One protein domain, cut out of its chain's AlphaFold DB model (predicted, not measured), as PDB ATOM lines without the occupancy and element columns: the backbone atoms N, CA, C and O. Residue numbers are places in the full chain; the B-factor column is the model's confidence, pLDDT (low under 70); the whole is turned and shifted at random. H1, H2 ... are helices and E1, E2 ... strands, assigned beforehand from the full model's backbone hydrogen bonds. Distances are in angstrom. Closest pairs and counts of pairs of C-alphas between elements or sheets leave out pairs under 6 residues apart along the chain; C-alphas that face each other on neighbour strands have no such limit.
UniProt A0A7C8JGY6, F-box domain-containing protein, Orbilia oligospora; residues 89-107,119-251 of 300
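AT A GLANCE: This is residues 89 to 107 and 119 to 251 of the 300 residues of the protein "F-box domain-containing protein" of Orbilia oligospora (UniProt A0A7C8JGY6). A twisted sheet of five strands has three helices, H1, H3 and H4, over one face and no named helix on the other. H2 packs on H1 and H4, away from the sheet. The printed part has 152 residues, with four named helices and five named strands in the order H1 H2 E1 H3 E2 E3 H4 E4 E5; the sheet, E2 - E3 - E1 - E4 - E5, is antiparallel throughout and the class is mixed. It is compact, with a radius of gyration of the C-alphas of 15.2 A, and spans 41 by 40 by 25 A.

HOW THE PARTS SIT: H1, residues 89 to 101, touches H2, residues 119 to 135, at a shallow tilt of 28 degrees, opposite ways; their closest C-alphas, Gly 101 and Phe 124, are 5.2 A apart. H1 lies over E5, residues 245 to 250, at a height over the sheet of 8.5 A, on a local plane fitted to just 6 C-alphas. E1, residues 146 to 156, is antiparallel to E4, residues 219 to 230, with N 149 and O 227 2.8 A apart, and to E3, residues 183 to 190, with N 152 and O 186 2.8 A apart. H3, residues 158 to 169, runs along the strands over E3, at 20 degrees on the local plane. E2, residues 175 to 179, forms a hairpin with E3, N 177 and O 185 being 2.8 A apart. H4, residues 198 to 214, touches H2 at a shallow tilt of 12 degrees, opposite ways, with the closest C-alphas, Ile 132 and Asn 199, 6.4 A apart. H1, H2 and H4 form an up-and-down bundle, each running against the one before. E4 and E5 form a hairpin, with N 226 and O 247 2.8 A apart. Every O i to N i+4 pair is within hydrogen-bond range in H3 and H4; H1 has 8 of 9, H2 11 of 13.

IN THESE COORDINATES: H1 begins at C-alpha 89, (18.829, 47.942, 1.319), and measures 19.2 A; H2 measures 25.1 A, E1 29.8 A, H3 17.2 A, E2 13.1 A, E3 22.7 A and H4 24.5 A. E4, 30.9 A, bends by 66 degrees at residue 222. E5, 15.3 A, ends at C-alpha 250, (31.260, 41.362, -3.179).

THE WHOLE: The two farthest C-alphas, Gly 119 and Gly 232, are 41.0 A apart. Residues 108 to 118 are not printed; C-alphas 107 and 119 are 11.3 A apart across the cut. The link from E4 to E5, residues 231 to 244, is long. The mean pLDDT of the printed part is 72.6, and 57 residues are under 70, among them 97 to 107 and 229 to 245.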
ATOM      1  N   GLY A  89      19.009  48.486  -0.028       65.25
ATOM      2  CA  GLY A  89      18.829  47.942   1.319       65.25
ATOM      3  C   GLY A  89      19.034  46.425   1.373       65.25
ATOM      4  O   GLY A  89      19.662  45.928   2.311       65.25
ATOM      5  N   TYR A  90      18.554  45.699   0.359       69.38
ATOM      6  CA  TYR A  90      18.698  44.244   0.292       69.38
ATOM      7  C   TYR A  90      19.978  43.780  -0.356       69.38
ATOM      8  O   TYR A  90      20.513  42.763   0.074       69.38
ATOM      9  N   LEU A  91      20.533  44.546  -1.291       70.94
ATOM     10  CA  LEU A  91      21.873  44.271  -1.793       70.94
ATOM     11  C   LEU A  91      22.903  44.353  -0.656       70.94
ATOM     12  O   LEU A  91      23.728  43.457  -0.528       70.94
ATOM     13  N   LYS A  92      22.774  45.318   0.267       70.81
ATOM     14  CA  LYS A  92      23.598  45.374   1.493       70.81
ATOM     15  C   LYS A  92      23.341  44.225   2.469       70.81
ATOM     16  O   LYS A  92      24.251  43.814   3.186       70.81
ATOM     17  N   PHE A  93      22.103  43.734   2.549       70.75
ATOM     18  CA  PHE A  93      21.771  42.552   3.351       70.75
ATOM     19  C   PHE A  93      22.433  41.296   2.772       70.75
ATOM     20  O   PHE A  93      23.071  40.556   3.517       70.75
ATOM     21  N   LEU A  94      22.328  41.094   1.454       69.88
ATOM     22  CA  LEU A  94      22.999  40.012   0.737       69.88
ATOM     23  C   LEU A  94      24.513  40.104   0.913       69.88
ATOM     24  O   LEU A  94      25.111  39.140   1.369       69.88
ATOM     25  N   GLU A  95      25.110  41.268   0.648       71.81
ATOM     26  CA  GLU A  95      26.541  41.529   0.846       71.81
ATOM     27  C   GLU A  95      26.980  41.139   2.266       71.81
ATOM     28  O   GLU A  95      27.895  40.339   2.439       71.81
ATOM     29  N   ARG A  96      26.286  41.622   3.306       70.38
ATOM     30  CA  ARG A  96      26.631  41.312   4.702       70.38
ATOM     31  C   ARG A  96      26.596  39.815   5.001       70.38
ATOM     32  O   ARG A  96      27.526  39.302   5.615       70.38
ATOM     33  N   HIS A  97      25.534  39.124   4.596       68.31
ATOM     34  CA  HIS A  97      25.366  37.707   4.922       68.31
ATOM     35  C   HIS A  97      26.204  36.778   4.048       68.31
ATOM     36  O   HIS A  97      26.585  35.706   4.511       68.31
ATOM     37  N   MET A  98      26.550  37.204   2.833       65.81
ATOM     38  CA  MET A  98      27.614  36.580   2.056       65.81
ATOM     39  C   MET A  98      28.930  36.702   2.836       65.81
ATOM     40  O   MET A  98      29.523  35.689   3.197       65.81
ATOM     41  N   LEU A  99      29.343  37.921   3.203       56.97
ATOM     42  CA  LEU A  99      30.625  38.195   3.868       56.97
ATOM     43  C   LEU A  99      30.805  37.504   5.233       56.97
ATOM     44  O   LEU A  99      31.935  37.184   5.606       56.97
ATOM     45  N   GLU A 100      29.727  37.274   5.987       55.00
ATOM     46  CA  GLU A 100      29.772  36.583   7.286       55.00
ATOM     47  C   GLU A 100      30.151  35.098   7.166       55.00
ATOM     48  O   GLU A 100      30.758  34.555   8.088       55.00
ATOM     49  N   GLY A 101      29.839  34.446   6.043       48.59
ATOM     50  CA  GLY A 101      30.083  33.015   5.852       48.59
ATOM     51  C   GLY A 101      31.382  32.662   5.112       48.59
ATOM     52  O   GLY A 101      31.724  31.489   5.035       48.59
ATOM     53  N   ILE A 102      32.106  33.655   4.583       48.84
ATOM     54  CA  ILE A 102      33.249  33.466   3.665       48.84
ATOM     55  C   ILE A 102      34.616  33.515   4.372       48.84
ATOM     56  O   ILE A 102      35.654  33.318   3.751       48.84
ATOM     57  N   ARG A 103      34.672  33.717   5.695       45.50
ATOM     58  CA  ARG A 103      35.947  33.714   6.447       45.50
ATOM     59  C   ARG A 103      36.694  32.363   6.436       45.50
ATOM     60  O   ARG A 103      37.625  32.201   7.214       45.50
ATOM     61  N   THR A 104      36.272  31.391   5.638       44.16
ATOM     62  CA  THR A 104      36.664  29.989   5.784       44.16
ATOM     63  C   THR A 104      36.635  29.234   4.458       44.16
ATOM     64  O   THR A 104      36.210  28.097   4.465       44.16
ATOM     65  N   ILE A 105      36.976  29.848   3.318       45.62
ATOM     66  CA  ILE A 105      37.166  29.094   2.064       45.62
ATOM     67  C   ILE A 105      38.571  29.380   1.548       45.62
ATOM     68  O   ILE A 105      38.795  30.349   0.821       45.62
ATOM     69  N   GLU A 106      39.523  28.561   1.981       44.78
ATOM     70  CA  GLU A 106      40.911  28.605   1.528       44.78
ATOM     71  C   GLU A 106      41.078  27.619   0.362       44.78
ATOM     72  O   GLU A 106      40.875  26.414   0.497       44.78
ATOM     73  N   ILE A 107      41.439  28.117  -0.825       44.75
ATOM     74  CA  ILE A 107      41.875  27.255  -1.934       44.75
ATOM     75  C   ILE A 107      43.406  27.225  -1.908       44.75
ATOM     76  O   ILE A 107      44.071  27.968  -2.626       44.75
ATOM     77  N   GLY A 119      34.302  21.129   1.375       63.31
ATOM     78  CA  GLY A 119      33.618  21.025   2.670       63.31
ATOM     79  C   GLY A 119      33.317  22.399   3.268       63.31
ATOM     80  O   GLY A 119      32.197  22.663   3.710       63.31
ATOM     81  N   GLU A 120      34.296  23.292   3.187       63.44
ATOM     82  CA  GLU A 120      34.196  24.702   3.551       63.44
ATOM     83  C   GLU A 120      33.116  25.441   2.754       63.44
ATOM     84  O   GLU A 120      32.234  26.082   3.333       63.44
ATOM     85  N   PHE A 121      33.098  25.262   1.430       66.56
ATOM     86  CA  PHE A 121      32.063  25.840   0.578       66.56
ATOM     87  C   PHE A 121      30.658  25.300   0.901       66.56
ATOM     88  O   PHE A 121      29.698  26.070   0.987       66.56
ATOM     89  N   LYS A 122      30.515  23.994   1.166       70.44
ATOM     90  CA  LYS A 122      29.235  23.401   1.603       70.44
ATOM     91  C   LYS A 122      28.764  23.972   2.943       70.44
ATOM     92  O   LYS A 122      27.570  24.234   3.120       70.44
ATOM     93  N   GLN A 123      29.680  24.186   3.885       68.81
ATOM     94  CA  GLN A 123      29.358  24.790   5.176       68.81
ATOM     95  C   GLN A 123      28.937  26.257   5.017       68.81
ATOM     96  O   GLN A 123      27.937  26.675   5.605       68.81
ATOM     97  N   PHE A 124      29.631  27.018   4.170       70.69
ATOM     98  CA  PHE A 124      29.231  28.370   3.792       70.69
ATOM     99  C   PHE A 124      27.823  28.398   3.185       70.69
ATOM    100  O   PHE A 124      26.966  29.145   3.664       70.69
ATOM    101  N   GLN A 125      27.554  27.542   2.194       72.88
ATOM    102  CA  GLN A 125      26.246  27.433   1.548       72.88
ATOM    103  C   GLN A 125      25.136  27.194   2.581       72.88
ATOM    104  O   GLN A 125      24.080  27.829   2.520       72.88
ATOM    105  N   LYS A 126      25.386  26.328   3.572       75.50
ATOM    106  CA  LYS A 126      24.451  26.054   4.671       75.50
ATOM    107  C   LYS A 126      24.214  27.285   5.554       75.50
ATOM    108  O   LYS A 126      23.061  27.621   5.837       75.50
ATOM    109  N   VAL A 127      25.277  27.966   5.987       70.00
ATOM    110  CA  VAL A 127      25.186  29.137   6.880       70.00
ATOM    111  C   VAL A 127      24.512  30.314   6.175       70.00
ATOM    112  O   VAL A 127      23.519  30.838   6.685       70.00
ATOM    113  N   ALA A 128      24.983  30.693   4.988       68.62
ATOM    114  CA  ALA A 128      24.417  31.797   4.217       68.62
ATOM    115  C   ALA A 128      22.972  31.502   3.777       68.62
ATOM    116  O   ALA A 128      22.091  32.352   3.930       68.62
ATOM    117  N   GLY A 129      22.687  30.264   3.351       68.44
ATOM    118  CA  GLY A 129      21.339  29.830   2.983       68.44
ATOM    119  C   GLY A 129      20.329  29.975   4.126       68.44
ATOM    120  O   GLY A 129      19.217  30.455   3.908       68.44
ATOM    121  N   SER A 130      20.729  29.661   5.365       69.56
ATOM    122  CA  SER A 130      19.867  29.817   6.550       69.56
ATOM    123  C   SER A 130      19.477  31.271   6.850       69.56
ATOM    124  O   SER A 130      18.411  31.527   7.404       69.56
ATOM    125  N   LYS A 131      20.325  32.241   6.485       67.44
ATOM    126  CA  LYS A 131      20.054  33.675   6.673       67.44
ATOM    127  C   LYS A 131      19.216  34.241   5.535       67.44
ATOM    128  O   LYS A 131      18.361  35.095   5.765       67.44
ATOM    129  N   ILE A 132      19.439  33.756   4.317       66.06
ATOM    130  CA  ILE A 132      18.763  34.241   3.110       66.06
ATOM    131  C   ILE A 132      17.338  33.696   3.008       66.06
ATOM    132  O   ILE A 132      16.459  34.411   2.528       66.06
ATOM    133  N   SER A 133      17.064  32.507   3.554       63.25
ATOM    134  CA  SER A 133      15.705  31.955   3.656       63.25
ATOM    135  C   SER A 133      14.732  32.887   4.395       63.25
ATOM    136  O   SER A 133      13.558  32.959   4.041       63.25
ATOM    137  N   LEU A 134      15.225  33.702   5.338       58.44
ATOM    138  CA  LEU A 134      14.440  34.718   6.056       58.44
ATOM    139  C   LEU A 134      13.984  35.887   5.168       58.44
ATOM    140  O   LEU A 134      13.223  36.745   5.619       58.44
ATOM    141  N   SER A 135      14.473  35.954   3.931       60.66
ATOM    142  CA  SER A 135      14.287  37.053   2.984       60.66
ATOM    143  C   SER A 135      14.165  36.560   1.537       60.66
ATOM    144  O   SER A 135      14.407  37.330   0.609       60.66
ATOM    145  N   ALA A 136      13.775  35.296   1.334       60.00
ATOM    146  CA  ALA A 136      13.846  34.634   0.033       60.00
ATOM    147  C   ALA A 136      12.997  35.305  -1.061       60.00
ATOM    148  O   ALA A 136      13.436  35.397  -2.205       60.00
ATOM    149  N   ASP A 137      11.829  35.830  -0.685       64.81
ATOM    150  CA  ASP A 137      10.876  36.480  -1.595       64.81
ATOM    151  C   ASP A 137      11.182  37.962  -1.861       64.81
ATOM    152  O   ASP A 137      10.453  38.619  -2.602       64.81
ATOM    153  N   LEU A 138      12.220  38.528  -1.238       68.25
ATOM    154  CA  LEU A 138      12.521  39.946  -1.405       68.25
ATOM    155  C   LEU A 138      13.108  40.211  -2.786       68.25
ATOM    156  O   LEU A 138      14.152  39.661  -3.130       68.25
ATOM    157  N   GLN A 139      12.465  41.089  -3.545       72.44
ATOM    158  CA  GLN A 139      12.968  41.541  -4.834       72.44
ATOM    159  C   GLN A 139      14.143  42.507  -4.649       72.44
ATOM    160  O   GLN A 139      14.057  43.491  -3.910       72.44
ATOM    161  N   VAL A 140      15.248  42.206  -5.325       73.50
ATOM    162  CA  VAL A 140      16.444  43.047  -5.407       73.50
ATOM    163  C   VAL A 140      16.480  43.889  -6.668       73.50
ATOM    164  O   VAL A 140      17.156  44.914  -6.666       73.50
ATOM    165  N   THR A 141      15.724  43.507  -7.700       73.00
ATOM    166  CA  THR A 141      15.482  44.351  -8.871       73.00
ATOM    167  C   THR A 141      13.992  44.575  -9.091       73.00
ATOM    168  O   THR A 141      13.172  43.744  -8.697       73.00
ATOM    169  N   GLN A 142      13.639  45.686  -9.738       69.31
ATOM    170  CA  GLN A 142      12.274  45.896 -10.220       69.31
ATOM    171  C   GLN A 142      11.903  44.902 -11.329       69.31
ATOM    172  O   GLN A 142      12.770  44.263 -11.935       69.31
ATOM    173  N   ARG A 143      10.594  44.787 -11.589       66.00
ATOM    174  CA  ARG A 143      10.041  44.069 -12.742       66.00
ATOM    175  C   ARG A 143      10.584  44.670 -14.045       66.00
ATOM    176  O   ARG A 143      10.616  45.888 -14.174       66.00
ATOM    177  N   ALA A 144      11.014  43.821 -14.979       61.78
ATOM    178  CA  ALA A 144      11.898  44.214 -16.076       61.78
ATOM    179  C   ALA A 144      11.422  45.390 -16.959       61.78
ATOM    180  O   ALA A 144      10.408  45.304 -17.649       61.78
ATOM    181  N   SER A 145      12.276  46.416 -17.029       56.59
ATOM    182  CA  SER A 145      12.540  47.294 -18.189       56.59
ATOM    183  C   SER A 145      13.971  47.097 -18.744       56.59
ATOM    184  O   SER A 145      14.352  47.696 -19.750       56.59
ATOM    185  N   SER A 146      14.765  46.245 -18.088       67.38
ATOM    186  CA  SER A 146      16.194  45.998 -18.297       67.38
ATOM    187  C   SER A 146      16.493  44.494 -18.179       67.38
ATOM    188  O   SER A 146      15.681  43.763 -17.626       67.38
ATOM    189  N   SER A 147      17.615  43.999 -18.707       75.94
ATOM    190  CA  SER A 147      18.172  42.661 -18.446       75.94
ATOM    191  C   SER A 147      19.101  42.694 -17.229       75.94
ATOM    192  O   SER A 147      19.815  43.677 -17.015       75.94
ATOM    193  N   VAL A 148      19.101  41.629 -16.422       81.44
ATOM    194  CA  VAL A 148      19.903  41.530 -15.191       81.44
ATOM    195  C   VAL A 148      20.926  40.408 -15.332       81.44
ATOM    196  O   VAL A 148      20.573  39.281 -15.672       81.44
ATOM    197  N   HIS A 149      22.186  40.717 -15.038       85.88
ATOM    198  CA  HIS A 149      23.286  39.762 -15.050       85.88
ATOM    199  C   HIS A 149      23.963  39.711 -13.683       85.88
ATOM    200  O   HIS A 149      24.221  40.741 -13.059       85.88
ATOM    201  N   LEU A 150      24.272  38.500 -13.236       88.31
ATOM    202  CA  LEU A 150      25.185  38.244 -12.134       88.31
ATOM    203  C   LEU A 150      26.571  37.986 -12.718       88.31
ATOM    204  O   LEU A 150      26.736  37.072 -13.523       88.31
ATOM    205  N   VAL A 151      27.555  38.777 -12.318       86.62
ATOM    206  CA  VAL A 151      28.872  38.793 -12.954       86.62
ATOM    207  C   VAL A 151      29.943  38.365 -11.975       86.62
ATOM    208  O   VAL A 151      29.972  38.836 -10.843       86.62
ATOM    209  N   PHE A 152      30.814  37.475 -12.431       86.56
ATOM    210  CA  PHE A 152      31.970  36.967 -11.710       86.56
ATOM    211  C   PHE A 152      33.222  37.441 -12.417       86.56
ATOM    212  O   PHE A 152      33.448  37.077 -13.570       86.56
ATOM    213  N   TYR A 153      34.035  38.213 -11.712       83.38
ATOM    214  CA  TYR A 153      35.364  38.581 -12.167       83.38
ATOM    215  C   TYR A 153      36.406  37.741 -11.454       83.38
ATOM    216  O   TYR A 153      36.237  37.408 -10.277       83.38
ATOM    217  N   GLY A 154      37.484  37.399 -12.150       82.56
ATOM    218  CA  GLY A 154      38.479  36.508 -11.584       82.56
ATOM    219  C   GLY A 154      39.650  36.196 -12.496       82.56
ATOM    220  O   GLY A 154      39.784  36.755 -13.576       82.56
ATOM    221  N   TYR A 155      40.490  35.276 -12.034       81.62
ATOM    222  CA  TYR A 155      41.584  34.683 -12.796       81.62
ATOM    223  C   TYR A 155      41.386  33.170 -12.864       81.62
ATOM    224  O   TYR A 155      40.951  32.577 -11.883       81.62
ATOM    225  N   GLY A 156      41.697  32.534 -13.988       79.56
ATOM    226  CA  GLY A 156      41.621  31.077 -14.129       79.56
ATOM    227  C   GLY A 156      42.684  30.560 -15.085       79.56
ATOM    228  O   GLY A 156      42.993  31.241 -16.059       79.56
ATOM    229  N   SER A 157      43.245  29.379 -14.814       81.06
ATOM    230  CA  SER A 157      44.237  28.756 -15.699       81.06
ATOM    231  C   SER A 157      43.698  28.590 -17.125       81.06
ATOM    232  O   SER A 157      42.489  28.647 -17.365       81.06
ATOM    233  N   THR A 158      44.587  28.370 -18.095       85.75
ATOM    234  CA  THR A 158      44.198  28.135 -19.496       85.75
ATOM    235  C   THR A 158      43.191  26.987 -19.617       85.75
ATOM    236  O   THR A 158      42.201  27.086 -20.341       85.75
ATOM    237  N   GLU A 159      43.404  25.914 -18.856       85.31
ATOM    238  CA  GLU A 159      42.548  24.732 -18.804       85.31
ATOM    239  C   GLU A 159      41.179  25.066 -18.204       85.31
ATOM    240  O   GLU A 159      40.145  24.671 -18.752       85.31
ATOM    241  N   TRP A 160      41.156  25.849 -17.118       87.88
ATOM    242  CA  TRP A 160      39.914  26.321 -16.512       87.88
ATOM    243  C   TRP A 160      39.109  27.168 -17.499       87.88
ATOM    244  O   TRP A 160      37.904  26.977 -17.648       87.88
ATOM    245  N   GLN A 161      39.778  28.082 -18.206       87.81
ATOM    246  CA  GLN A 161      39.152  28.973 -19.178       87.81
ATOM    247  C   GLN A 161      38.543  28.213 -20.355       87.81
ATOM    248  O   GLN A 161      37.428  28.537 -20.763       87.81
ATOM    249  N   SER A 162      39.224  27.180 -20.857       90.00
ATOM    250  CA  SER A 162      38.676  26.300 -21.894       90.00
ATOM    251  C   SER A 162      37.394  25.614 -21.414       90.00
ATOM    252  O   SER A 162      36.363  25.701 -22.078       90.00
ATOM    253  N   LYS A 163      37.416  25.011 -20.217       90.19
ATOM    254  CA  LYS A 163      36.230  24.363 -19.625       90.19
ATOM    255  C   LYS A 163      35.092  25.354 -19.371       90.19
ATOM    256  O   LYS A 163      33.926  25.023 -19.570       90.19
ATOM    257  N   ALA A 164      35.414  26.576 -18.955       89.94
ATOM    258  CA  ALA A 164      34.435  27.630 -18.728       89.94
ATOM    259  C   ALA A 164      33.805  28.135 -20.041       89.94
ATOM    260  O   ALA A 164      32.605  28.417 -20.072       89.94
ATOM    261  N   ALA A 165      34.579  28.208 -21.128       89.44
ATOM    262  CA  ALA A 165      34.066  28.529 -22.458       89.44
ATOM    263  C   ALA A 165      33.087  27.457 -22.962       89.44
ATOM    264  O   ALA A 165      31.994  27.800 -23.414       89.44
ATOM    265  N   ASP A 166      33.420  26.174 -22.800       90.62
ATOM    266  CA  ASP A 166      32.524  25.061 -23.147       90.62
ATOM    267  C   ASP A 166      31.261  25.056 -22.274       90.62
ATOM    268  O   ASP A 166      30.142  24.862 -22.757       90.62
ATOM    269  N   PHE A 167      31.412  25.344 -20.977       90.25
ATOM    270  CA  PHE A 167      30.295  25.441 -20.040       90.25
ATOM    271  C   PHE A 167      29.253  26.479 -20.481       90.25
ATOM    272  O   PHE A 167      28.050  26.213 -20.406       90.25
ATOM    273  N   VAL A 168      29.693  27.633 -20.988       89.50
ATOM    274  CA  VAL A 168      28.806  28.710 -21.457       89.50
ATOM    275  C   VAL A 168      28.024  28.307 -22.709       89.50
ATOM    276  O   VAL A 168      26.857  28.673 -22.830       89.50
ATOM    277  N   GLN A 169      28.594  27.492 -23.604       86.06
ATOM    278  CA  GLN A 169      27.888  27.027 -24.810       86.06
ATOM    279  C   GLN A 169      26.612  26.239 -24.476       86.06
ATOM    280  O   GLN A 169      25.633  26.282 -25.220       86.06
ATOM    281  N   SER A 170      26.592  25.555 -23.328       84.25
ATOM    282  CA  SER A 170      25.430  24.792 -22.854       84.25
ATOM    283  C   SER A 170      24.346  25.642 -22.169       84.25
ATOM    284  O   SER A 170      23.311  25.109 -21.764       84.25
ATOM    285  N   ARG A 171      24.564  26.957 -22.009       83.44
ATOM    286  CA  ARG A 171      23.717  27.851 -21.205       83.44
ATOM    287  C   ARG A 171      23.328  29.097 -22.007       83.44
ATOM    288  O   ARG A 171      24.027  30.108 -21.955       83.44
ATOM    289  N   PRO A 172      22.195  29.052 -22.730       79.38
ATOM    290  CA  PRO A 172      21.722  30.193 -23.502       79.38
ATOM    291  C   PRO A 172      21.571  31.436 -22.615       79.38
ATOM    292  O   PRO A 172      20.890  31.384 -21.593       79.38
ATOM    293  N   GLY A 173      22.205  32.541 -23.014       78.75
ATOM    294  CA  GLY A 173      22.166  33.821 -22.298       78.75
ATOM    295  C   GLY A 173      23.360  34.081 -21.375       78.75
ATOM    296  O   GLY A 173      23.654  35.243 -21.090       78.75
ATOM    297  N   ASP A 174      24.089  33.040 -20.964       87.44
ATOM    298  CA  ASP A 174      25.347  33.218 -20.241       87.44
ATOM    299  C   ASP A 174      26.468  33.617 -21.212       87.44
ATOM    300  O   ASP A 174      26.448  33.287 -22.398       87.44
ATOM    301  N   ILE A 175      27.456  34.360 -20.713       87.81
ATOM    302  CA  ILE A 175      28.582  34.867 -21.507       87.81
ATOM    303  C   ILE A 175      29.847  34.761 -20.678       87.81
ATOM    304  O   ILE A 175      29.841  35.078 -19.492       87.81
ATOM    305  N   ILE A 176      30.958  34.395 -21.305       88.75
ATOM    306  CA  ILE A 176      32.282  34.556 -20.713       88.75
ATOM    307  C   ILE A 176      33.144  35.439 -21.603       88.75
ATOM    308  O   ILE A 176      33.164  35.286 -22.823       88.75
ATOM    309  N   LYS A 177      33.833  36.390 -20.980       86.62
ATOM    310  CA  LYS A 177      34.880  37.197 -21.597       86.62
ATOM    311  C   LYS A 177      36.196  36.841 -20.936       86.62
ATOM    312  O   LYS A 177      36.254  36.742 -19.711       86.62
ATOM    313  N   ILE A 178      37.222  36.636 -21.746       84.19
ATOM    314  CA  ILE A 178      38.580  36.379 -21.287       84.19
ATOM    315  C   ILE A 178      39.417  37.550 -21.779       84.19
ATOM    316  O   ILE A 178      39.565  37.733 -22.986       84.19
ATOM    317  N   ASP A 179      39.941  38.325 -20.838       75.00
ATOM    318  CA  ASP A 179      40.901  39.384 -21.119       75.00
ATOM    319  C   ASP A 179      42.299  38.870 -20.741       75.00
ATOM    320  O   ASP A 179      42.442  37.953 -19.930       75.00
ATOM    321  N   GLY A 180      43.346  39.414 -21.367       67.88
ATOM    322  CA  GLY A 180      44.720  38.908 -21.246       67.88
ATOM    323  C   GLY A 180      45.193  38.614 -19.808       67.88
ATOM    324  O   GLY A 180      44.673  39.146 -18.829       67.88
ATOM    325  N   HIS A 181      46.227  37.773 -19.681       71.19
ATOM    326  CA  HIS A 181      46.767  37.297 -18.394       71.19
ATOM    327  C   HIS A 181      45.771  36.512 -17.535       71.19
ATOM    328  O   HIS A 181      45.709  36.698 -16.321       71.19
ATOM    329  N   HIS A 182      45.025  35.597 -18.156       73.81
ATOM    330  CA  HIS A 182      44.155  34.656 -17.450       73.81
ATOM    331  C   HIS A 182      42.955  35.293 -16.726       73.81
ATOM    332  O   HIS A 182      42.258  34.611 -15.971       73.81
ATOM    333  N   TYR A 183      42.681  36.577 -16.966       81.00
ATOM    334  CA  TYR A 183      41.562  37.284 -16.360       81.00
ATOM    335  C   TYR A 183      40.256  36.959 -17.089       81.00
ATOM    336  O   TYR A 183      40.220  36.863 -18.314       81.00
ATOM    337  N   TYR A 184      39.166  36.791 -16.346       85.00
ATOM    338  CA  TYR A 184      37.857  36.515 -16.922       85.00
ATOM    339  C   TYR A 184      36.744  37.349 -16.285       85.00
ATOM    340  O   TYR A 184      36.797  37.722 -15.111       85.00
ATOM    341  N   GLY A 185      35.698  37.578 -17.079       88.88
ATOM    342  CA  GLY A 185      34.377  38.016 -16.651       88.88
ATOM    343  C   GLY A 185      33.323  37.011 -17.112       88.88
ATOM    344  O   GLY A 185      33.070  36.891 -18.309       88.88
ATOM    345  N   TYR A 186      32.707  36.285 -16.182       89.88
ATOM    346  CA  TYR A 186      31.585  35.386 -16.462       89.88
ATOM    347  C   TYR A 186      30.267  36.062 -16.077       89.88
ATOM    348  O   TYR A 186      30.048  36.406 -14.918       89.88
ATOM    349  N   TYR A 187      29.391  36.251 -17.056       89.56
ATOM    350  CA  TYR A 187      28.108  36.933 -16.963       89.56
ATOM    351  C   TYR A 187      26.999  35.893 -17.037       89.56
ATOM    352  O   TYR A 187      26.736  35.326 -18.095       89.56
ATOM    353  N   ARG A 188      26.325  35.664 -15.916       90.06
ATOM    354  CA  ARG A 188      25.162  34.787 -15.836       90.06
ATOM    355  C   ARG A 188      23.882  35.593 -15.957       90.06
ATOM    356  O   ARG A 188      23.648  36.481 -15.133       90.06
ATOM    357  N   GLN A 189      23.036  35.272 -16.927       87.75
ATOM    358  CA  GLN A 189      21.746  35.946 -17.064       87.75
ATOM    359  C   GLN A 189      20.777  35.473 -15.968       87.75
ATOM    360  O   GLN A 189      20.692  34.282 -15.656       87.75
ATOM    361  N   LEU A 190      20.046  36.410 -15.360       86.75
ATOM    362  CA  LEU A 190      18.972  36.117 -14.408       86.75
ATOM    363  C   LEU A 190      17.616  36.422 -15.053       86.75
ATOM    364  O   LEU A 190      17.443  37.485 -15.654       86.75
ATOM    365  N   ASP A 191      16.650  35.508 -14.903       77.75
ATOM    366  CA  ASP A 191      15.261  35.778 -15.284       77.75
ATOM    367  C   ASP A 191      14.699  36.887 -14.390       77.75
ATOM    368  O   ASP A 191      14.782  36.831 -13.163       77.75
ATOM    369  N   ASN A 192      14.166  37.928 -15.018       73.56
ATOM    370  CA  ASN A 192      13.737  39.144 -14.353       73.56
ATOM    371  C   ASN A 192      12.372  39.650 -14.836       73.56
ATOM    372  O   ASN A 192      11.994  40.776 -14.497       73.56
ATOM    373  N   ILE A 193      11.588  38.823 -15.546       70.31
ATOM    374  CA  ILE A 193      10.225  39.173 -16.002       70.31
ATOM    375  C   ILE A 193       9.353  39.668 -14.840       70.31
ATOM    376  O   ILE A 193       8.461  40.500 -15.032       70.31
ATOM    377  N   HIS A 194       9.626  39.177 -13.629       68.38
ATOM    378  CA  HIS A 194       8.956  39.547 -12.383       68.38
ATOM    379  C   HIS A 194       9.844  40.335 -11.407       68.38
ATOM    380  O   HIS A 194       9.401  40.626 -10.301       68.38
ATOM    381  N   GLY A 195      11.056  40.716 -11.815       75.50
ATOM    382  CA  GLY A 195      12.115  41.205 -10.935       75.50
ATOM    383  C   GLY A 195      12.862  40.053 -10.264       75.50
ATOM    384  O   GLY A 195      12.292  38.997 -10.000       75.50
ATOM    385  N   VAL A 196      14.153  40.252 -10.004       79.62
ATOM    386  CA  VAL A 196      15.031  39.232  -9.424       79.62
ATOM    387  C   VAL A 196      14.916  39.263  -7.908       79.62
ATOM    388  O   VAL A 196      14.952  40.332  -7.297       79.62
ATOM    389  N   ARG A 197      14.820  38.095  -7.278       79.81
ATOM    390  CA  ARG A 197      14.745  37.913  -5.825       79.81
ATOM    391  C   ARG A 197      16.107  37.645  -5.189       79.81
ATOM    392  O   ARG A 197      17.008  37.077  -5.800       79.81
ATOM    393  N   CYS A 198      16.231  37.965  -3.902       75.00
ATOM    394  CA  CYS A 198      17.411  37.675  -3.085       75.00
ATOM    395  C   CYS A 198      17.838  36.206  -3.167       75.00
ATOM    396  O   CYS A 198      19.023  35.914  -3.324       75.00
ATOM    397  N   ASN A 199      16.883  35.275  -3.054       76.38
ATOM    398  CA  ASN A 199      17.200  33.853  -3.129       76.38
ATOM    399  C   ASN A 199      17.664  33.449  -4.533       76.38
ATOM    400  O   ASN A 199      18.561  32.630  -4.644       76.38
ATOM    401  N   GLU A 200      17.117  34.038  -5.597       83.06
ATOM    402  CA  GLU A 200      17.550  33.746  -6.970       83.06
ATOM    403  C   GLU A 200      18.999  34.187  -7.194       83.06
ATOM    404  O   GLU A 200      19.792  33.401  -7.707       83.06
ATOM    405  N   VAL A 201      19.378  35.380  -6.715       82.75
ATOM    406  CA  VAL A 201      20.780  35.833  -6.729       82.75
ATOM    407  C   VAL A 201      21.666  34.872  -5.943       82.75
ATOM    408  O   VAL A 201      22.687  34.421  -6.451       82.75
ATOM    409  N   PHE A 202      21.278  34.510  -4.719       82.19
ATOM    410  CA  PHE A 202      22.080  33.613  -3.889       82.19
ATOM    411  C   PHE A 202      22.256  32.223  -4.507       82.19
ATOM    412  O   PHE A 202      23.377  31.725  -4.590       82.19
ATOM    413  N   GLN A 203      21.169  31.602  -4.971       84.19
ATOM    414  CA  GLN A 203      21.215  30.292  -5.621       84.19
ATOM    415  C   GLN A 203      22.031  30.345  -6.910       84.19
ATOM    416  O   GLN A 203      22.797  29.421  -7.184       84.19
ATOM    417  N   ALA A 204      21.926  31.434  -7.678       87.75
ATOM    418  CA  ALA A 204      22.770  31.648  -8.842       87.75
ATOM    419  C   ALA A 204      24.249  31.723  -8.448       87.75
ATOM    420  O   ALA A 204      25.065  31.063  -9.090       87.75
ATOM    421  N   ILE A 205      24.589  32.422  -7.358       84.44
ATOM    422  CA  ILE A 205      25.969  32.469  -6.871       84.44
ATOM    423  C   ILE A 205      26.483  31.080  -6.500       84.44
ATOM    424  O   ILE A 205      27.531  30.659  -6.990       84.44
ATOM    425  N   MET A 206      25.725  30.345  -5.684       83.12
ATOM    426  CA  MET A 206      26.128  29.009  -5.244       83.12
ATOM    427  C   MET A 206      26.287  28.043  -6.419       83.12
ATOM    428  O   MET A 206      27.254  27.290  -6.480       83.12
ATOM    429  N   ALA A 207      25.346  28.061  -7.363       86.19
ATOM    430  CA  ALA A 207      25.376  27.186  -8.527       86.19
ATOM    431  C   ALA A 207      26.561  27.492  -9.455       86.19
ATOM    432  O   ALA A 207      27.186  26.558  -9.948       86.19
ATOM    433  N   THR A 208      26.893  28.771  -9.668       87.62
ATOM    434  CA  THR A 208      28.048  29.153 -10.494       87.62
ATOM    435  C   THR A 208      29.362  28.718  -9.850       87.62
ATOM    436  O   THR A 208      30.178  28.079 -10.505       87.62
ATOM    437  N   ILE A 209      29.551  28.986  -8.556       80.94
ATOM    438  CA  ILE A 209      30.782  28.597  -7.857       80.94
ATOM    439  C   ILE A 209      30.932  27.066  -7.827       80.94
ATOM    440  O   ILE A 209      32.014  26.554  -8.099       80.94
ATOM    441  N   ASN A 210      29.847  26.322  -7.578       80.69
ATOM    442  CA  ASN A 210      29.860  24.856  -7.664       80.69
ATOM    443  C   ASN A 210      30.284  24.350  -9.049       80.69
ATOM    444  O   ASN A 210      31.051  23.392  -9.139       80.69
ATOM    445  N   ALA A 211      29.803  24.984 -10.123       85.31
ATOM    446  CA  ALA A 211      30.213  24.630 -11.477       85.31
ATOM    447  C   ALA A 211      31.714  24.881 -11.680       85.31
ATOM    448  O   ALA A 211      32.416  23.992 -12.152       85.31
ATOM    449  N   PHE A 212      32.233  26.025 -11.227       83.94
ATOM    450  CA  PHE A 212      33.661  26.333 -11.329       83.94
ATOM    451  C   PHE A 212      34.534  25.326 -10.570       83.94
ATOM    452  O   PHE A 212      35.547  24.881 -11.102       83.94
ATOM    453  N   TYR A 213      34.111  24.889  -9.378       76.25
ATOM    454  CA  TYR A 213      34.790  23.814  -8.647       76.25
ATOM    455  C   TYR A 213      34.761  22.471  -9.385       76.25
ATOM    456  O   TYR A 213      35.720  21.707  -9.304       76.25
ATOM    457  N   SER A 214      33.682  22.174 -10.114       80.38
ATOM    458  CA  SER A 214      33.559  20.916 -10.862       80.38
ATOM    459  C   SER A 214      34.551  20.800 -12.020       80.38
ATOM    460  O   SER A 214      34.825  19.690 -12.469       80.38
ATOM    461  N   PHE A 215      35.132  21.919 -12.468       81.50
ATOM    462  CA  PHE A 215      36.155  21.904 -13.511       81.50
ATOM    463  C   PHE A 215      37.462  21.287 -13.016       81.50
ATOM    464  O   PHE A 215      38.210  20.779 -13.844       81.50
ATOM    465  N   GLN A 216      37.699  21.270 -11.695       79.00
ATOM    466  CA  GLN A 216      38.916  20.742 -11.067       79.00
ATOM    467  C   GLN A 216      40.207  21.402 -11.584       79.00
ATOM    468  O   GLN A 216      41.259  20.779 -11.592       79.00
ATOM    469  N   GLU A 217      40.117  22.666 -11.995       77.38
ATOM    470  CA  GLU A 217      41.249  23.476 -12.459       77.38
ATOM    471  C   GLU A 217      41.436  24.703 -11.560       77.38
ATOM    472  O   GLU A 217      40.532  25.076 -10.804       77.38
ATOM    473  N   GLU A 218      42.595  25.355 -11.651       72.12
ATOM    474  CA  GLU A 218      42.900  26.536 -10.843       72.12
ATOM    475  C   GLU A 218      42.078  27.753 -11.279       72.12
ATOM    476  O   GLU A 218      42.158  28.216 -12.418       72.12
ATOM    477  N   PHE A 219      41.325  28.322 -10.338       77.31
ATOM    478  CA  PHE A 219      40.639  29.593 -10.527       77.31
ATOM    479  C   PHE A 219      40.527  30.384  -9.230       77.31
ATOM    480  O   PHE A 219      40.627  29.863  -8.120       77.31
ATOM    481  N   PHE A 220      40.276  31.673  -9.397       72.12
ATOM    482  CA  PHE A 220      40.129  32.645  -8.338       72.12
ATOM    483  C   PHE A 220      39.055  33.654  -8.725       72.12
ATOM    484  O   PHE A 220      39.109  34.217  -9.813       72.12
ATOM    485  N   VAL A 221      38.101  33.917  -7.834       75.88
ATOM    486  CA  VAL A 221      37.096  34.976  -8.016       75.88
ATOM    487  C   VAL A 221      37.560  36.218  -7.251       75.88
ATOM    488  O   VAL A 221      37.780  36.173  -6.040       75.88
ATOM    489  N   THR A 222      37.725  37.340  -7.948       71.81
ATOM    490  CA  THR A 222      38.084  38.638  -7.358       71.81
ATOM    491  C   THR A 222      36.855  39.393  -6.866       71.81
ATOM    492  O   THR A 222      36.926  40.039  -5.820       71.81
ATOM    493  N   SER A 223      35.753  39.325  -7.617       75.88
ATOM    494  CA  SER A 223      34.555  40.127  -7.384       75.88
ATOM    495  C   SER A 223      33.302  39.451  -7.938       75.88
ATOM    496  O   SER A 223      33.358  38.718  -8.929       75.88
ATOM    497  N   ILE A 224      32.167  39.715  -7.289       81.38
ATOM    498  CA  ILE A 224      30.834  39.359  -7.776       81.38
ATOM    499  C   ILE A 224      29.974  40.622  -7.798       81.38
ATOM    500  O   ILE A 224      29.800  41.282  -6.768       81.38
ATOM    501  N   SER A 225      29.384  40.944  -8.945       81.50
ATOM    502  CA  SER A 225      28.516  42.112  -9.106       81.50
ATOM    503  C   SER A 225      27.166  41.764  -9.726       81.50
ATOM    504  O   SER A 225      27.002  40.759 -10.414       81.50
ATOM    505  N   LEU A 226      26.164  42.589  -9.431       82.44
ATOM    506  CA  LEU A 226      24.864  42.566 -10.085       82.44
ATOM    507  C   LEU A 226      24.802  43.744 -11.050       82.44
ATOM    508  O   LEU A 226      24.970  44.895 -10.642       82.44
ATOM    509  N   GLN A 227      24.561  43.460 -12.320       81.69
ATOM    510  CA  GLN A 227      24.551  44.454 -13.382       81.69
ATOM    511  C   GLN A 227      23.187  44.481 -14.073       81.69
ATOM    512  O   GLN A 227      22.592  43.440 -14.349       81.69
ATOM    513  N   THR A 228      22.693  45.684 -14.360       76.38
ATOM    514  CA  THR A 228      21.439  45.930 -15.094       76.38
ATOM    515  C   THR A 228      21.746  46.607 -16.429       76.38
ATOM    516  O   THR A 228      22.664  47.427 -16.517       76.38
ATOM    517  N   ARG A 229      21.011  46.250 -17.486       69.06
ATOM    518  CA  ARG A 229      21.165  46.822 -18.836       69.06
ATOM    519  C   ARG A 229      19.824  47.073 -19.497       69.06
ATOM    520  O   ARG A 229      18.953  46.228 -19.365       69.06
ATOM    521  N   LYS A 230      19.698  48.084 -20.354       64.94
ATOM    522  CA  LYS A 230      18.482  48.290 -21.166       64.94
ATOM    523  C   LYS A 230      18.060  47.025 -21.915       64.94
ATOM    524  O   LYS A 230      18.897  46.317 -22.482       64.94
ATOM    525  N   LEU A 231      16.756  46.751 -21.938       55.59
ATOM    526  CA  LEU A 231      16.192  45.665 -22.738       55.59
ATOM    527  C   LEU A 231      16.517  45.892 -24.228       55.59
ATOM    528  O   LEU A 231      16.406  47.012 -24.720       55.59
ATOM    529  N   GLY A 232      16.927  44.844 -24.943       51.97
ATOM    530  CA  GLY A 232      17.280  44.931 -26.369       51.97
ATOM    531  C   GLY A 232      18.705  45.418 -26.664       51.97
ATOM    532  O   GLY A 232      19.121  45.383 -27.819       51.97
ATOM    533  N   VAL A 233      19.484  45.807 -25.646       55.34
ATOM    534  CA  VAL A 233      20.924  46.052 -25.803       55.34
ATOM    535  C   VAL A 233      21.666  44.740 -25.578       55.34
ATOM    536  O   VAL A 233      21.848  44.289 -24.444       55.34
ATOM    537  N   LEU A 234      22.079  44.110 -26.678       49.78
ATOM    538  CA  LEU A 234      22.949  42.945 -26.617       49.78
ATOM    539  C   LEU A 234      24.312  43.335 -26.007       49.78
ATOM    540  O   LEU A 234      24.786  44.459 -26.201       49.78
ATOM    541  N   PRO A 235      24.961  42.419 -25.273       49.28
ATOM    542  CA  PRO A 235      26.372  42.556 -24.930       49.28
ATOM    543  C   PRO A 235      27.168  42.823 -26.207       49.28
ATOM    544  O   PRO A 235      27.176  41.979 -27.101       49.28
ATOM    545  N   SER A 236      27.839  43.973 -26.308       47.53
ATOM    546  CA  SER A 236      28.824  44.137 -27.374       47.53
ATOM    547  C   SER A 236      29.989  43.180 -27.114       47.53
ATOM    548  O   SER A 236      30.352  42.900 -25.960       47.53
ATOM    549  N   LEU A 237      30.575  42.673 -28.197       46.59
ATOM    550  CA  LEU A 237      31.834  41.931 -28.155       46.59
ATOM    551  C   LEU A 237      32.971  42.831 -27.615       46.59
ATOM    552  O   LEU A 237      33.796  42.362 -26.834       46.59
ATOM    553  N   ASP A 238      32.906  44.146 -27.854       39.06
ATOM    554  CA  ASP A 238      33.967  45.131 -27.566       39.06
ATOM    555  C   ASP A 238      33.972  45.727 -26.135       39.06
ATOM    556  O   ASP A 238      33.983  46.940 -25.942       39.06
ATOM    557  N   GLY A 239      34.013  44.891 -25.095       41.41
ATOM    558  CA  GLY A 239      34.321  45.361 -23.725       41.41
ATOM    559  C   GLY A 239      33.134  45.819 -22.839       41.41
ATOM    560  O   GLY A 239      31.983  45.483 -23.128       41.41
ATOM    561  N   PRO A 240      33.396  46.458 -21.673       43.34
ATOM    562  CA  PRO A 240      32.485  46.506 -20.515       43.34
ATOM    563  C   PRO A 240      31.566  47.747 -20.422       43.34
ATOM    564  O   PRO A 240      31.218  48.166 -19.323       43.34
ATOM    565  N   THR A 241      31.145  48.368 -21.527       45.16
ATOM    566  CA  THR A 241      30.598  49.746 -21.480       45.16
ATOM    567  C   THR A 241      29.084  49.923 -21.650       45.16
ATOM    568  O   THR A 241      28.613  51.054 -21.603       45.16
ATOM    569  N   ASN A 242      28.281  48.858 -21.740       50.34
ATOM    570  CA  ASN A 242      26.824  48.985 -21.946       50.34
ATOM    571  C   ASN A 242      25.979  48.584 -20.722       50.34
ATOM    572  O   ASN A 242      24.973  47.887 -20.865       50.34
ATOM    573  N   PHE A 243      26.384  48.974 -19.511       59.03
ATOM    574  CA  PHE A 243      25.587  48.756 -18.296       59.03
ATOM    575  C   PHE A 243      24.925  50.052 -17.846       59.03
ATOM    576  O   PHE A 243      25.570  51.094 -17.804       59.03
ATOM    577  N   GLU A 244      23.639  49.983 -17.499       57.88
ATOM    578  CA  GLU A 244      22.937  51.132 -16.919       57.88
ATOM    579  C   GLU A 244      23.372  51.350 -15.476       57.88
ATOM    580  O   GLU A 244      23.616  52.483 -15.067       57.88
ATOM    581  N   LYS A 245      23.477  50.260 -14.705       66.94
ATOM    582  CA  LYS A 245      23.958  50.274 -13.320       66.94
ATOM    583  C   LYS A 245      24.700  48.988 -12.999       66.94
ATOM    584  O   LYS A 245      24.243  47.897 -13.348       66.94
ATOM    585  N   GLU A 246      25.791  49.128 -12.258       70.38
ATOM    586  CA  GLU A 246      26.509  48.037 -11.610       70.38
ATOM    587  C   GLU A 246      26.463  48.231 -10.097       70.38
ATOM    588  O   GLU A 246      26.772  49.306  -9.580       70.38
ATOM    589  N   ARG A 247      26.120  47.164  -9.373       72.00
ATOM    590  CA  ARG A 247      26.299  47.103  -7.929       72.00
ATOM    591  C   ARG A 247      27.149  45.900  -7.570       72.00
ATOM    592  O   ARG A 247      26.715  44.755  -7.673       72.00
ATOM    593  N   VAL A 248      28.356  46.175  -7.088       64.56
ATOM    594  CA  VAL A 248      29.237  45.141  -6.551       64.56
ATOM    595  C   VAL A 248      28.603  44.553  -5.291       64.56
ATOM    596  O   VAL A 248      28.347  45.270  -4.323       64.56
ATOM    597  N   LEU A 249      28.305  43.255  -5.334       65.56
ATOM    598  CA  LEU A 249      27.771  42.500  -4.201       65.56
ATOM    599  C   LEU A 249      28.897  42.023  -3.289       65.56
ATOM    600  O   LEU A 249      28.676  41.774  -2.106       65.56
ATOM    601  N   TRP A 250      30.090  41.867  -3.861       66.75
ATOM    602  CA  TRP A 250      31.260  41.362  -3.179       66.75
ATOM    603  C   TRP A 250      32.534  41.829  -3.895       66.75
ATOM    604  O   TRP A 250      32.747  41.484  -5.048       66.75
ATOM    605  N   ASP A 251      33.384  42.578  -3.183       56.50
ATOM    606  CA  ASP A 251      34.680  43.090  -3.668       56.50
ATOM    607  C   ASP A 251      35.856  42.726  -2.739       56.50
ATOM    608  O   ASP A 251      36.690  43.547  -2.364       56.50
TER     609      ASP A 251